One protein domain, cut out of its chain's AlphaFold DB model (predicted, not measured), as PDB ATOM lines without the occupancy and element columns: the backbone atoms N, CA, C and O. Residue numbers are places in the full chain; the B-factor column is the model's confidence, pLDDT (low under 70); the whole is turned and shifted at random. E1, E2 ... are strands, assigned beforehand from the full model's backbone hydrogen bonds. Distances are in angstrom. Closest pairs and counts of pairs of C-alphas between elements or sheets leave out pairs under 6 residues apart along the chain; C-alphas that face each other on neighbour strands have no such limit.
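What this domain is: This is residues 6 to 91 of the 114 residues of the protein "Hypothetical protein" of Rotaria sp. Silwood2 (UniProt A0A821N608). One twisted, curled sheet of four long strands, E4, E3, E6 and E5, makes the body, and the hairpin E5 and E6 bends sharply so that its tip, residues 70 to 75, sticks out. A small hairpin, E1 and E2, sits near the end of E4, and a long loop, residues 50 to 62, leads from edge strand E4 to the other edge strand, E5. The printed part has 86 residues with six named strands, E1 to E6 in order along the chain, and no named helix; the class is all strand. The large sheet has the order E4, E3, E6, E5 and is antiparallel throughout, as is the pair E1 and E2. The whole is only just compact, close to loose, with a radius of gyration of the C-alphas of 14.1 A and spans of 41 by 30 by 22 A.

Where its parts are: In the large sheet, E3 is residues 27 to 35, 26.0 A long, beginning at C-alpha 27 (-23.147, 0.045, -8.877). E4 is residues 41 to 49, 25.4 A. E5 is residues 63 to 71, 20.4 A. E6, the longest strand by residues, is residues 74 to 85, 28.6 A, ending at C-alpha 85 (-17.883, 1.201, -7.889). E1 is residues 13 to 15, beginning at C-alpha 13 (-28.766, -7.797, -8.843), and E2 is residues 22 to 24; each is 7.1 A long.

How they stand to each other: E3 and E6 are inner strands and antiparallel neighbours at 141 degrees; C-alphas 33 and 80 face each other at 3.9 A, and N 30 and O 83 are within hydrogen-bond range at 2.8 A. E4 and E3, a hairpin, are antiparallel at 163 degrees, with N 31 and O 45 at 2.8 A and N 45 and O 31 at 2.9 A. E5 and E6, also a hairpin, are antiparallel at 132 degrees, with N 65 and O 80 at 2.8 A. E5 bends by 72 degrees at residue 66 and E6 by 79 degrees at residue 79, and C-alphas 66 and 79 face each other at 4.5 A. From edge to edge of the sheet the strands' lines turn by 92 degrees. E1 and E2, a hairpin, are antiparallel at 128 degrees, with N 14 and O 23 at 2.9 A. The closest C-alphas of E1 and E4 are those of Thr 14 and Cys 48, 5.7 A apart. E2 is apart from E4, E5 and E6.

The domain as a whole: The C-alphas of Arg 19 and Ser 38, the two farthest apart, are 43.2 A from each other. The printed part has no cut. The link from E4 to E5 is long, with 13 residues. The mean pLDDT of the printed part is 71.1, and 32 residues are under 70: residues 6 to 10, 36 to 41, 51 to 61, 71 to 75 and 87 to 91.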
ATOM      1  N   SER A   6     -15.502 -16.358  -4.654       48.88
ATOM      2  CA  SER A   6     -16.787 -16.824  -4.114       48.88
ATOM      3  C   SER A   6     -17.509 -15.828  -3.196       48.88
ATOM      4  O   SER A   6     -18.669 -16.044  -2.867       48.88
ATOM      5  N   LEU A   7     -16.852 -14.738  -2.778       54.88
ATOM      6  CA  LEU A   7     -17.465 -13.672  -1.971       54.88
ATOM      7  C   LEU A   7     -17.961 -12.484  -2.819       54.88
ATOM      8  O   LEU A   7     -18.259 -11.408  -2.285       54.88
ATOM      9  N   LEU A   8     -17.932 -12.631  -4.143       59.03
ATOM     10  CA  LEU A   8     -18.334 -11.612  -5.098       59.03
ATOM     11  C   LEU A   8     -19.812 -11.780  -5.445       59.03
ATOM     12  O   LEU A   8     -20.269 -12.885  -5.715       59.03
ATOM     13  N   HIS A   9     -20.565 -10.685  -5.383       62.59
ATOM     14  CA  HIS A   9     -21.996 -10.701  -5.655       62.59
ATOM     15  C   HIS A   9     -22.208 -10.644  -7.171       62.59
ATOM     16  O   HIS A   9     -22.381  -9.568  -7.732       62.59
ATOM     17  N   THR A  10     -22.116 -11.797  -7.834       67.50
ATOM     18  CA  THR A  10     -22.208 -11.898  -9.296       67.50
ATOM     19  C   THR A  10     -23.258 -12.954  -9.682       67.50
ATOM     20  O   THR A  10     -23.134 -14.099  -9.245       67.50
ATOM     21  N   PRO A  11     -24.282 -12.612 -10.492       71.88
ATOM     22  CA  PRO A  11     -24.550 -11.289 -11.066       71.88
ATOM     23  C   PRO A  11     -25.012 -10.273 -10.006       71.88
ATOM     24  O   PRO A  11     -25.758 -10.613  -9.089       71.88
ATOM     25  N   CYS A  12     -24.578  -9.018 -10.140       74.62
ATOM     26  CA  CYS A  12     -24.960  -7.945  -9.224       74.62
ATOM     27  C   CYS A  12     -26.405  -7.509  -9.502       74.62
ATOM     28  O   CYS A  12     -26.689  -6.760 -10.442       74.62
ATOM     29  N   LEU A  13     -27.335  -8.031  -8.700       81.00
ATOM     30  CA  LEU A  13     -28.766  -7.797  -8.843       81.00
ATOM     31  C   LEU A  13     -29.330  -7.068  -7.624       81.00
ATOM     32  O   LEU A  13     -28.883  -7.273  -6.497       81.00
ATOM     33  N   THR A  14     -30.338  -6.232  -7.845       80.81
ATOM     34  CA  THR A  14     -31.043  -5.517  -6.780       80.81
ATOM     35  C   THR A  14     -32.535  -5.415  -7.087       80.81
ATOM     36  O   THR A  14     -32.961  -5.600  -8.231       80.81
ATOM     37  N   ASN A  15     -33.352  -5.180  -6.062       78.81
ATOM     38  CA  ASN A  15     -34.788  -4.979  -6.238       78.81
ATOM     39  C   ASN A  15     -35.028  -3.583  -6.832       78.81
ATOM     40  O   ASN A  15     -34.398  -2.618  -6.403       78.81
ATOM     41  N   LEU A  16     -35.925  -3.480  -7.813       74.12
ATOM     42  CA  LEU A  16     -36.338  -2.192  -8.358       74.12
ATOM     43  C   LEU A  16     -37.638  -1.757  -7.688       74.12
ATOM     44  O   LEU A  16     -38.642  -2.471  -7.759       74.12
ATOM     45  N   ARG A  17     -37.643  -0.563  -7.086       76.12
ATOM     46  CA  ARG A  17     -38.822  -0.023  -6.407       76.12
ATOM     47  C   ARG A  17     -40.057  -0.094  -7.311       76.12
ATOM     48  O   ARG A  17     -40.057   0.381  -8.444       76.12
ATOM     49  N   GLY A  18     -41.123  -0.708  -6.800       78.44
ATOM     50  CA  GLY A  18     -42.388  -0.862  -7.523       78.44
ATOM     51  C   GLY A  18     -42.415  -1.987  -8.563       78.44
ATOM     52  O   GLY A  18     -43.407  -2.107  -9.279       78.44
ATOM     53  N   ARG A  19     -41.380  -2.833  -8.654       79.19
ATOM     54  CA  ARG A  19     -41.390  -4.040  -9.495       79.19
ATOM     55  C   ARG A  19     -41.118  -5.293  -8.676       79.19
ATOM     56  O   ARG A  19     -40.393  -5.274  -7.689       79.19
ATOM     57  N   GLN A  20     -41.706  -6.403  -9.110       82.19
ATOM     58  CA  GLN A  20     -41.389  -7.719  -8.568       82.19
ATOM     59  C   GLN A  20     -40.214  -8.314  -9.344       82.19
ATOM     60  O   GLN A  20     -40.194  -8.270 -10.574       82.19
ATOM     61  N   GLY A  21     -39.248  -8.873  -8.618       82.69
ATOM     62  CA  GLY A  21     -38.076  -9.525  -9.192       82.69
ATOM     63  C   GLY A  21     -36.768  -8.771  -8.959       82.69
ATOM     64  O   GLY A  21     -36.724  -7.700  -8.353       82.69
ATOM     65  N   LEU A  22     -35.687  -9.392  -9.419       80.81
ATOM     66  CA  LEU A  22     -34.325  -8.888  -9.312       80.81
ATOM     67  C   LEU A  22     -33.878  -8.326 -10.663       80.81
ATOM     68  O   LEU A  22     -34.070  -8.966 -11.696       80.81
ATOM     69  N   PHE A  23     -33.267  -7.144 -10.646       82.06
ATOM     70  CA  PHE A  23     -32.832  -6.426 -11.842       82.06
ATOM     71  C   PHE A  23     -31.330  -6.123 -11.787       82.06
ATOM     72  O   PHE A  23     -30.786  -5.971 -10.690       82.06
ATOM     73  N   PRO A  24     -30.654  -5.992 -12.944       80.31
ATOM     74  CA  PRO A  24     -29.252  -5.589 -12.996       80.31
ATOM     75  C   PRO A  24     -29.010  -4.241 -12.302       80.31
ATOM     76  O   PRO A  24     -29.550  -3.200 -12.702       80.31
ATOM     77  N   ALA A  25     -28.181  -4.266 -11.262       77.81
ATOM     78  CA  ALA A  25     -27.732  -3.069 -10.563       77.81
ATOM     79  C   ALA A  25     -26.787  -2.232 -11.449       77.81
ATOM     80  O   ALA A  25     -26.251  -2.736 -12.436       77.81
ATOM     81  N   THR A  26     -26.596  -0.948 -11.121       75.25
ATOM     82  CA  THR A  26     -25.609  -0.086 -11.813       75.25
ATOM     83  C   THR A  26     -24.299   0.031 -11.052       75.25
ATOM     84  O   THR A  26     -23.269   0.244 -11.682       75.25
ATOM     85  N   HIS A  27     -24.321  -0.133  -9.726       76.44
ATOM     86  CA  HIS A  27     -23.147   0.045  -8.877       76.44
ATOM     87  C   HIS A  27     -23.064  -1.015  -7.773       76.44
ATOM     88  O   HIS A  27     -24.064  -1.480  -7.220       76.44
ATOM     89  N   CYS A  28     -21.832  -1.341  -7.400       77.25
ATOM     90  CA  CYS A  28     -21.490  -2.116  -6.218       77.25
ATOM     91  C   CYS A  28     -21.142  -1.183  -5.059       77.25
ATOM     92  O   CYS A  28     -20.350  -0.256  -5.222       77.25
ATOM     93  N   ILE A  29     -21.653  -1.484  -3.868       78.94
ATOM     94  CA  ILE A  29     -21.320  -0.804  -2.617       78.94
ATOM     95  C   ILE A  29     -20.561  -1.778  -1.716       78.94
ATOM     96  O   ILE A  29     -21.028  -2.884  -1.437       78.94
ATOM     97  N   LYS A  30     -19.399  -1.355  -1.214       81.88
ATOM     98  CA  LYS A  30     -18.593  -2.088  -0.234       81.88
ATOM     99  C   LYS A  30     -18.362  -1.224   1.000       81.88
ATOM    100  O   LYS A  30     -17.709  -0.190   0.922       81.88
ATOM    101  N   LEU A  31     -18.811  -1.704   2.152       80.12
ATOM    102  CA  LEU A  31     -18.537  -1.122   3.458       80.12
ATOM    103  C   LEU A  31     -17.505  -1.978   4.189       80.12
ATOM    104  O   LEU A  31     -17.698  -3.182   4.344       80.12
ATOM    105  N   VAL A  32     -16.429  -1.355   4.659       83.00
ATOM    106  CA  VAL A  32     -15.488  -1.952   5.613       83.00
ATOM    107  C   VAL A  32     -15.460  -1.074   6.847       83.00
ATOM    108  O   VAL A  32     -15.010   0.065   6.772       83.00
ATOM    109  N   ALA A  33     -15.933  -1.588   7.972       82.38
ATOM    110  CA  ALA A  33     -16.105  -0.824   9.197       82.38
ATOM    111  C   ALA A  33     -15.535  -1.572  10.401       82.38
ATOM    112  O   ALA A  33     -15.519  -2.797  10.422       82.38
ATOM    113  N   TYR A  34     -15.085  -0.839  11.414       83.12
ATOM    114  CA  TYR A  34     -14.513  -1.399  12.632       83.12
ATOM    115  C   TYR A  34     -15.288  -0.924  13.862       83.12
ATOM    116  O   TYR A  34     -15.680   0.246  13.927       83.12
ATOM    117  N   SER A  35     -15.518  -1.814  14.835       75.06
ATOM    118  CA  SER A  35     -16.116  -1.426  16.122       75.06
ATOM    119  C   SER A  35     -15.051  -0.970  17.118       75.06
ATOM    120  O   SER A  35     -14.115  -1.719  17.398       75.06
ATOM    121  N   GLY A  36     -15.241   0.215  17.703       67.62
ATOM    122  CA  GLY A  36     -14.358   0.765  18.739       67.62
ATOM    123  C   GLY A  36     -13.012   1.289  18.215       67.62
ATOM    124  O   GLY A  36     -12.696   1.178  17.031       67.62
ATOM    125  N   GLU A  37     -12.213   1.881  19.109       60.50
ATOM    126  CA  GLU A  37     -10.881   2.422  18.779       60.50
ATOM    127  C   GLU A  37      -9.870   1.330  18.416       60.50
ATOM    128  O   GLU A  37      -9.026   1.523  17.543       60.50
ATOM    129  N   SER A  38      -9.996   0.152  19.030       62.47
ATOM    130  CA  SER A  38      -9.028  -0.944  18.914       62.47
ATOM    131  C   SER A  38      -9.041  -1.660  17.559       62.47
ATOM    132  O   SER A  38      -8.248  -2.575  17.359       62.47
ATOM    133  N   LYS A  39      -9.950  -1.298  16.639       66.31
ATOM    134  CA  LYS A  39     -10.157  -1.971  15.339       66.31
ATOM    135  C   LYS A  39     -10.294  -3.503  15.442       66.31
ATOM    136  O   LYS A  39      -9.979  -4.214  14.493       66.31
ATOM    137  N   SER A  40     -10.760  -4.017  16.583       63.41
ATOM    138  CA  SER A  40     -10.694  -5.448  16.918       63.41
ATOM    139  C   SER A  40     -11.669  -6.310  16.119       63.41
ATOM    140  O   SER A  40     -11.400  -7.487  15.894       63.41
ATOM    141  N   VAL A  41     -12.782  -5.732  15.659       66.31
ATOM    142  CA  VAL A  41     -13.778  -6.429  14.838       66.31
ATOM    143  C   VAL A  41     -13.992  -5.660  13.547       66.31
ATOM    144  O   VAL A  41     -14.409  -4.502  13.580       66.31
ATOM    145  N   GLN A  42     -13.719  -6.319  12.421       76.06
ATOM    146  CA  GLN A  42     -13.951  -5.805  11.076       76.06
ATOM    147  C   GLN A  42     -15.275  -6.346  10.526       76.06
ATOM    148  O   GLN A  42     -15.444  -7.547  10.331       76.06
ATOM    149  N   TYR A  43     -16.185  -5.441  10.192       75.88
ATOM    150  CA  TYR A  43     -17.420  -5.708   9.472       75.88
ATOM    151  C   TYR A  43     -17.200  -5.394   7.999       75.88
ATOM    152  O   TYR A  43     -16.812  -4.279   7.648       75.88
ATOM    153  N   THR A  44     -17.440  -6.373   7.130       76.88
ATOM    154  CA  THR A  44     -17.438  -6.161   5.681       76.88
ATOM    155  C   THR A  44     -18.828  -6.452   5.144       76.88
ATOM    156  O   THR A  44     -19.296  -7.580   5.241       76.88
ATOM    157  N   TYR A  45     -19.473  -5.444   4.567       76.62
ATOM    158  CA  TYR A  45     -20.778  -5.572   3.928       76.62
ATOM    159  C   TYR A  45     -20.656  -5.216   2.446       76.62
ATOM    160  O   TYR A  45     -19.938  -4.283   2.082       76.62
ATOM    161  N   ARG A  46     -21.311  -5.993   1.583       76.12
ATOM    162  CA  ARG A  46     -21.320  -5.799   0.130       76.12
ATOM    163  C   ARG A  46     -22.759  -5.855  -0.351       76.12
ATOM    164  O   ARG A  46     -23.461  -6.802  -0.015       76.12
ATOM    165  N   THR A  47     -23.178  -4.860  -1.121       77.25
ATOM    166  CA  THR A  47     -24.513  -4.829  -1.721       77.25
ATOM    167  C   THR A  47     -24.480  -4.210  -3.110       77.25
ATOM    168  O   THR A  47     -23.531  -3.518  -3.477       77.25
ATOM    169  N   CYS A  48     -25.526  -4.481  -3.873       77.38
ATOM    170  CA  CYS A  48     -25.747  -3.986  -5.216       77.38
ATOM    171  C   CYS A  48     -26.819  -2.900  -5.170       77.38
ATOM    172  O   CYS A  48     -27.895  -3.101  -4.605       77.38
ATOM    173  N   SER A  49     -26.524  -1.747  -5.761       76.62
ATOM    174  CA  SER A  49     -27.441  -0.611  -5.809       76.62
ATOM    175  C   SER A  49     -27.612  -0.126  -7.236       76.62
ATOM    176  O   SER A  49     -26.707  -0.220  -8.067       76.62
ATOM    177  N   ARG A  50     -28.792   0.409  -7.519       74.19
ATOM    178  CA  ARG A  50     -29.070   1.118  -8.758       74.19
ATOM    179  C   ARG A  50     -29.275   2.591  -8.437       74.19
ATOM    180  O   ARG A  50     -29.938   2.909  -7.455       74.19
ATOM    181  N   ASP A  51     -28.705   3.466  -9.252       68.69
ATOM    182  CA  ASP A  51     -29.037   4.887  -9.214       68.69
ATOM    183  C   ASP A  51     -30.498   5.051  -9.640       68.69
ATOM    184  O   ASP A  51     -30.838   4.821 -10.801       68.69
ATOM    185  N   GLU A  52     -31.374   5.436  -8.707       57.47
ATOM    186  CA  GLU A  52     -32.768   5.789  -9.023       57.47
ATOM    187  C   GLU A  52     -32.893   7.202  -9.635       57.47
ATOM    188  O   GLU A  52     -33.998   7.670  -9.885       57.47
ATOM    189  N   GLY A  53     -31.777   7.876  -9.940       51.59
ATOM    190  CA  GLY A  53     -31.774   9.195 -10.586       51.59
ATOM    191  C   GLY A  53     -32.142  10.363  -9.665       51.59
ATOM    192  O   GLY A  53     -32.174  11.494 -10.133       51.59
ATOM    193  N   ASP A  54     -32.384  10.106  -8.378       47.22
ATOM    194  CA  ASP A  54     -32.591  11.135  -7.360       47.22
ATOM    195  C   ASP A  54     -31.240  11.513  -6.730       47.22
ATOM    196  O   ASP A  54     -30.486  10.648  -6.270       47.22
ATOM    197  N   ASP A  55     -30.914  12.805  -6.718       50.81
ATOM    198  CA  ASP A  55     -29.609  13.352  -6.308       50.81
ATOM    199  C   ASP A  55     -29.267  13.107  -4.819       50.81
ATOM    200  O   ASP A  55     -28.160  13.405  -4.371       50.81
ATOM    201  N   ASN A  56     -30.194  12.509  -4.064       50.41
ATOM    202  CA  ASN A  56     -30.071  12.171  -2.646       50.41
ATOM    203  C   ASN A  56     -29.646  10.713  -2.378       50.41
ATOM    204  O   ASN A  56     -29.582  10.283  -1.223       50.41
ATOM    205  N   GLY A  57     -29.378   9.924  -3.421       52.00
ATOM    206  CA  GLY A  57     -28.935   8.540  -3.277       52.00
ATOM    207  C   GLY A  57     -27.555   8.423  -2.616       52.00
ATOM    208  O   GLY A  57     -26.607   9.114  -2.988       52.00
ATOM    209  N   ILE A  58     -27.403   7.462  -1.693       54.75
ATOM    210  CA  ILE A  58     -26.116   7.008  -1.103       54.75
ATOM    211  C   ILE A  58     -25.042   6.711  -2.170       54.75
ATOM    212  O   ILE A  58     -23.858   6.612  -1.861       54.75
ATOM    213  N   THR A  59     -25.449   6.565  -3.427       52.28
ATOM    214  CA  THR A  59     -24.682   6.045  -4.547       52.28
ATOM    215  C   THR A  59     -23.589   6.963  -5.100       52.28
ATOM    216  O   THR A  59     -22.803   6.508  -5.924       52.28
ATOM    217  N   ARG A  60     -23.452   8.214  -4.635       56.06
ATOM    218  CA  ARG A  60     -22.497   9.168  -5.243       56.06
ATOM    219  C   ARG A  60     -21.280   9.569  -4.410       56.06
ATOM    220  O   ARG A  60     -20.453  10.327  -4.905       56.06
ATOM    221  N   ALA A  61     -21.099   9.056  -3.191       64.25
ATOM    222  CA  ALA A  61     -19.951   9.452  -2.367       64.25
ATOM    223  C   ALA A  61     -19.251   8.264  -1.697       64.25
ATOM    224  O   ALA A  61     -19.621   7.823  -0.606       64.25
ATOM    225  N   SER A  62     -18.169   7.792  -2.327       76.00
ATOM    226  CA  SER A  62     -17.170   7.006  -1.601       76.00
ATOM    227  C   SER A  62     -16.550   7.889  -0.516       76.00
ATOM    228  O   SER A  62     -16.080   8.987  -0.811       76.00
ATOM    229  N   HIS A  63     -16.548   7.439   0.736       80.31
ATOM    230  CA  HIS A  63     -15.962   8.198   1.838       80.31
ATOM    231  C   HIS A  63     -15.407   7.274   2.923       80.31
ATOM    232  O   HIS A  63     -15.859   6.143   3.100       80.31
ATOM    233  N   CYS A  64     -14.448   7.785   3.689       82.62
ATOM    234  CA  CYS A  64     -13.933   7.132   4.882       82.62
ATOM    235  C   CYS A  64     -14.157   8.033   6.094       82.62
ATOM    236  O   CYS A  64     -13.886   9.229   6.043       82.62
ATOM    237  N   GLY A  65     -14.628   7.469   7.199       82.06
ATOM    238  CA  GLY A  65     -14.946   8.247   8.386       82.06
ATOM    239  C   GLY A  65     -15.776   7.477   9.396       82.06
ATOM    240  O   GLY A  65     -15.716   6.248   9.477       82.06
ATOM    241  N   PHE A  66     -16.524   8.225  10.203       81.31
ATOM    242  CA  PHE A  66     -17.504   7.645  11.107       81.31
ATOM    243  C   PHE A  66     -18.773   7.302  10.338       81.31
ATOM    244  O   PHE A  66     -19.377   8.157   9.702       81.31
ATOM    245  N   ILE A  67     -19.175   6.043  10.437       78.19
ATOM    246  CA  ILE A  67     -20.345   5.490   9.777       78.19
ATOM    247  C   ILE A  67     -21.305   5.067  10.880       78.19
ATOM    248  O   ILE A  67     -20.970   4.263  11.756       78.19
ATOM    249  N   LYS A  68     -22.495   5.657  10.862       77.44
ATOM    250  CA  LYS A  68     -23.587   5.302  11.762       77.44
ATOM    251  C   LYS A  68     -24.409   4.220  11.075       77.44
ATOM    252  O   LYS A  68     -24.899   4.440   9.971       77.44
ATOM    253  N   LEU A  69     -24.518   3.055  11.705       71.56
ATOM    254  CA  LEU A  69     -25.408   1.997  11.238       71.56
ATOM    255  C   LEU A  69     -26.604   1.937  12.181       71.56
ATOM    256  O   LEU A  69     -26.438   1.698  13.379       71.56
ATOM    257  N   ASP A  70     -27.788   2.155  11.617       70.50
ATOM    258  CA  ASP A  70     -29.054   2.067  12.334       70.50
ATOM    259  C   ASP A  70     -29.615   0.657  12.112       70.50
ATOM    260  O   ASP A  70     -30.270   0.371  11.112       70.50
ATOM    261  N   TRP A  71     -29.294  -0.260  13.028       59.28
ATOM    262  CA  TRP A  71     -29.859  -1.610  13.051       59.28
ATOM    263  C   TRP A  71     -30.746  -1.754  14.284       59.28
ATOM    264  O   TRP A  71     -30.242  -1.640  15.399       59.28
ATOM    265  N   ILE A  72     -32.051  -1.987  14.082       49.94
ATOM    266  CA  ILE A  72     -33.044  -2.366  15.110       49.94
ATOM    267  C   ILE A  72     -32.820  -1.615  16.442       49.94
ATOM    268  O   ILE A  72     -32.268  -2.156  17.398       49.94
ATOM    269  N   ASN A  73     -33.212  -0.337  16.494       54.97
ATOM    270  CA  ASN A  73     -33.158   0.540  17.679       54.97
ATOM    271  C   ASN A  73     -31.782   0.691  18.375       54.97
ATOM    272  O   ASN A  73     -31.710   1.287  19.450       54.97
ATOM    273  N   GLN A  74     -30.678   0.218  17.783       60.28
ATOM    274  CA  GLN A  74     -29.323   0.400  18.308       60.28
ATOM    275  C   GLN A  74     -28.471   1.230  17.346       60.28
ATOM    276  O   GLN A  74     -28.079   0.787  16.270       60.28
ATOM    277  N   HIS A  75     -28.135   2.442  17.783       67.62
ATOM    278  CA  HIS A  75     -27.299   3.377  17.041       67.62
ATOM    279  C   HIS A  75     -25.827   3.120  17.364       67.62
ATOM    280  O   HIS A  75     -25.295   3.651  18.341       67.62
ATOM    281  N   ARG A  76     -25.149   2.292  16.564       73.00
ATOM    282  CA  ARG A  76     -23.714   2.032  16.756       73.00
ATOM    283  C   ARG A  76     -22.884   2.865  15.783       73.00
ATOM    284  O   ARG A  76     -23.171   2.937  14.589       73.00
ATOM    285  N   ARG A  77     -21.844   3.510  16.320       72.75
ATOM    286  CA  ARG A  77     -20.846   4.249  15.541       72.75
ATOM    287  C   ARG A  77     -19.696   3.316  15.209       72.75
ATOM    288  O   ARG A  77     -19.059   2.766  16.105       72.75
ATOM    289  N   PHE A  78     -19.416   3.186  13.926       80.81
ATOM    290  CA  PHE A  78     -18.260   2.468  13.422       80.81
ATOM    291  C   PHE A  78     -17.330   3.449  12.728       80.81
ATOM    292  O   PHE A  78     -17.760   4.507  12.271       80.81
ATOM    293  N   ARG A  79     -16.048   3.112  12.630       84.12
ATOM    294  CA  ARG A  79     -15.113   3.850  11.774       84.12
ATOM    295  C   ARG A  79     -14.766   2.975  10.585       84.12
ATOM    296  O   ARG A  79     -14.427   1.813  10.778       84.12
ATOM    297  N   GLY A  80     -14.869   3.493   9.371       82.88
ATOM    298  CA  GLY A  80     -14.751   2.660   8.181       82.88
ATOM    299  C   GLY A  80     -14.649   3.434   6.881       82.88
ATOM    300  O   GLY A  80     -14.602   4.659   6.885       82.88
ATOM    301  N   CYS A  81     -14.622   2.688   5.782       81.44
ATOM    302  CA  CYS A  81     -14.687   3.199   4.422       81.44
ATOM    303  C   CYS A  81     -15.876   2.581   3.691       81.44
ATOM    304  O   CYS A  81     -16.078   1.362   3.731       81.44
ATOM    305  N   LEU A  82     -16.634   3.436   3.019       81.19
ATOM    306  CA  LEU A  82     -17.681   3.102   2.072       81.19
ATOM    307  C   LEU A  82     -17.139   3.380   0.669       81.19
ATOM    308  O   LEU A  82     -16.810   4.522   0.359       81.19
ATOM    309  N   ASN A  83     -17.061   2.348  -0.166       80.38
ATOM    310  CA  ASN A  83     -16.614   2.453  -1.551       80.38
ATOM    311  C   ASN A  83     -17.758   2.094  -2.494       80.38
ATOM    312  O   ASN A  83     -18.450   1.097  -2.271       80.38
ATOM    313  N   ILE A  84     -17.910   2.881  -3.553       78.62
ATOM    314  CA  ILE A  84     -18.931   2.709  -4.586       78.62
ATOM    315  C   ILE A  84     -18.237   2.608  -5.932       78.62
ATOM    316  O   ILE A  84     -17.291   3.350  -6.201       78.62
ATOM    317  N   CYS A  85     -18.649   1.634  -6.735       74.12
ATOM    318  CA  CYS A  85     -17.883   1.201  -7.889       74.12
ATOM    319  C   CYS A  85     -18.793   0.709  -9.010       74.12
ATOM    320  O   CYS A  85     -19.740  -0.028  -8.749       74.12
ATOM    321  N   ASP A  86     -18.434   1.011 -10.254       71.62
ATOM    322  CA  ASP A  86     -19.205   0.601 -11.442       71.62
ATOM    323  C   ASP A  86     -18.931  -0.844 -11.881       71.62
ATOM    324  O   ASP A  86     -19.531  -1.348 -12.825       71.62
ATOM    325  N   LYS A  87     -17.988  -1.516 -11.213       64.44
ATOM    326  CA  LYS A  87     -17.580  -2.891 -11.504       64.44
ATOM    327  C   LYS A  87     -17.489  -3.727 -10.240       64.44
ATOM    328  O   LYS A  87     -17.107  -3.226  -9.173       64.44
ATOM    329  N   ASP A  88     -17.756  -5.020 -10.397       61.78
ATOM    330  CA  ASP A  88     -17.544  -6.009  -9.351       61.78
ATOM    331  C   ASP A  88     -16.070  -5.979  -8.882       61.78
ATOM    332  O   ASP A  88     -15.140  -5.715  -9.646       61.78
ATOM    333  N   ALA A  89     -15.845  -6.265  -7.600       62.78
ATOM    334  CA  ALA A  89     -14.517  -6.458  -7.001       62.78
ATOM    335  C   ALA A  89     -13.619  -5.211  -6.914       62.78
ATOM    336  O   ALA A  89     -12.394  -5.334  -6.922       62.78
ATOM    337  N   CYS A  90     -14.182  -4.019  -6.718       63.91
ATOM    338  CA  CYS A  90     -13.423  -2.777  -6.519       63.91
ATOM    339  C   CYS A  90     -12.687  -2.655  -5.169       63.91
ATOM    340  O   CYS A  90     -12.623  -1.594  -4.543       63.91
ATOM    341  N   ASN A  91     -12.114  -3.752  -4.686       66.00
ATOM    342  CA  ASN A  91     -11.147  -3.695  -3.611       66.00
ATOM    343  C   ASN A  91     -10.009  -2.782  -4.084       66.00
ATOM    344  O   ASN A  91      -9.179  -3.207  -4.884       66.00
TER     345      ASN A  91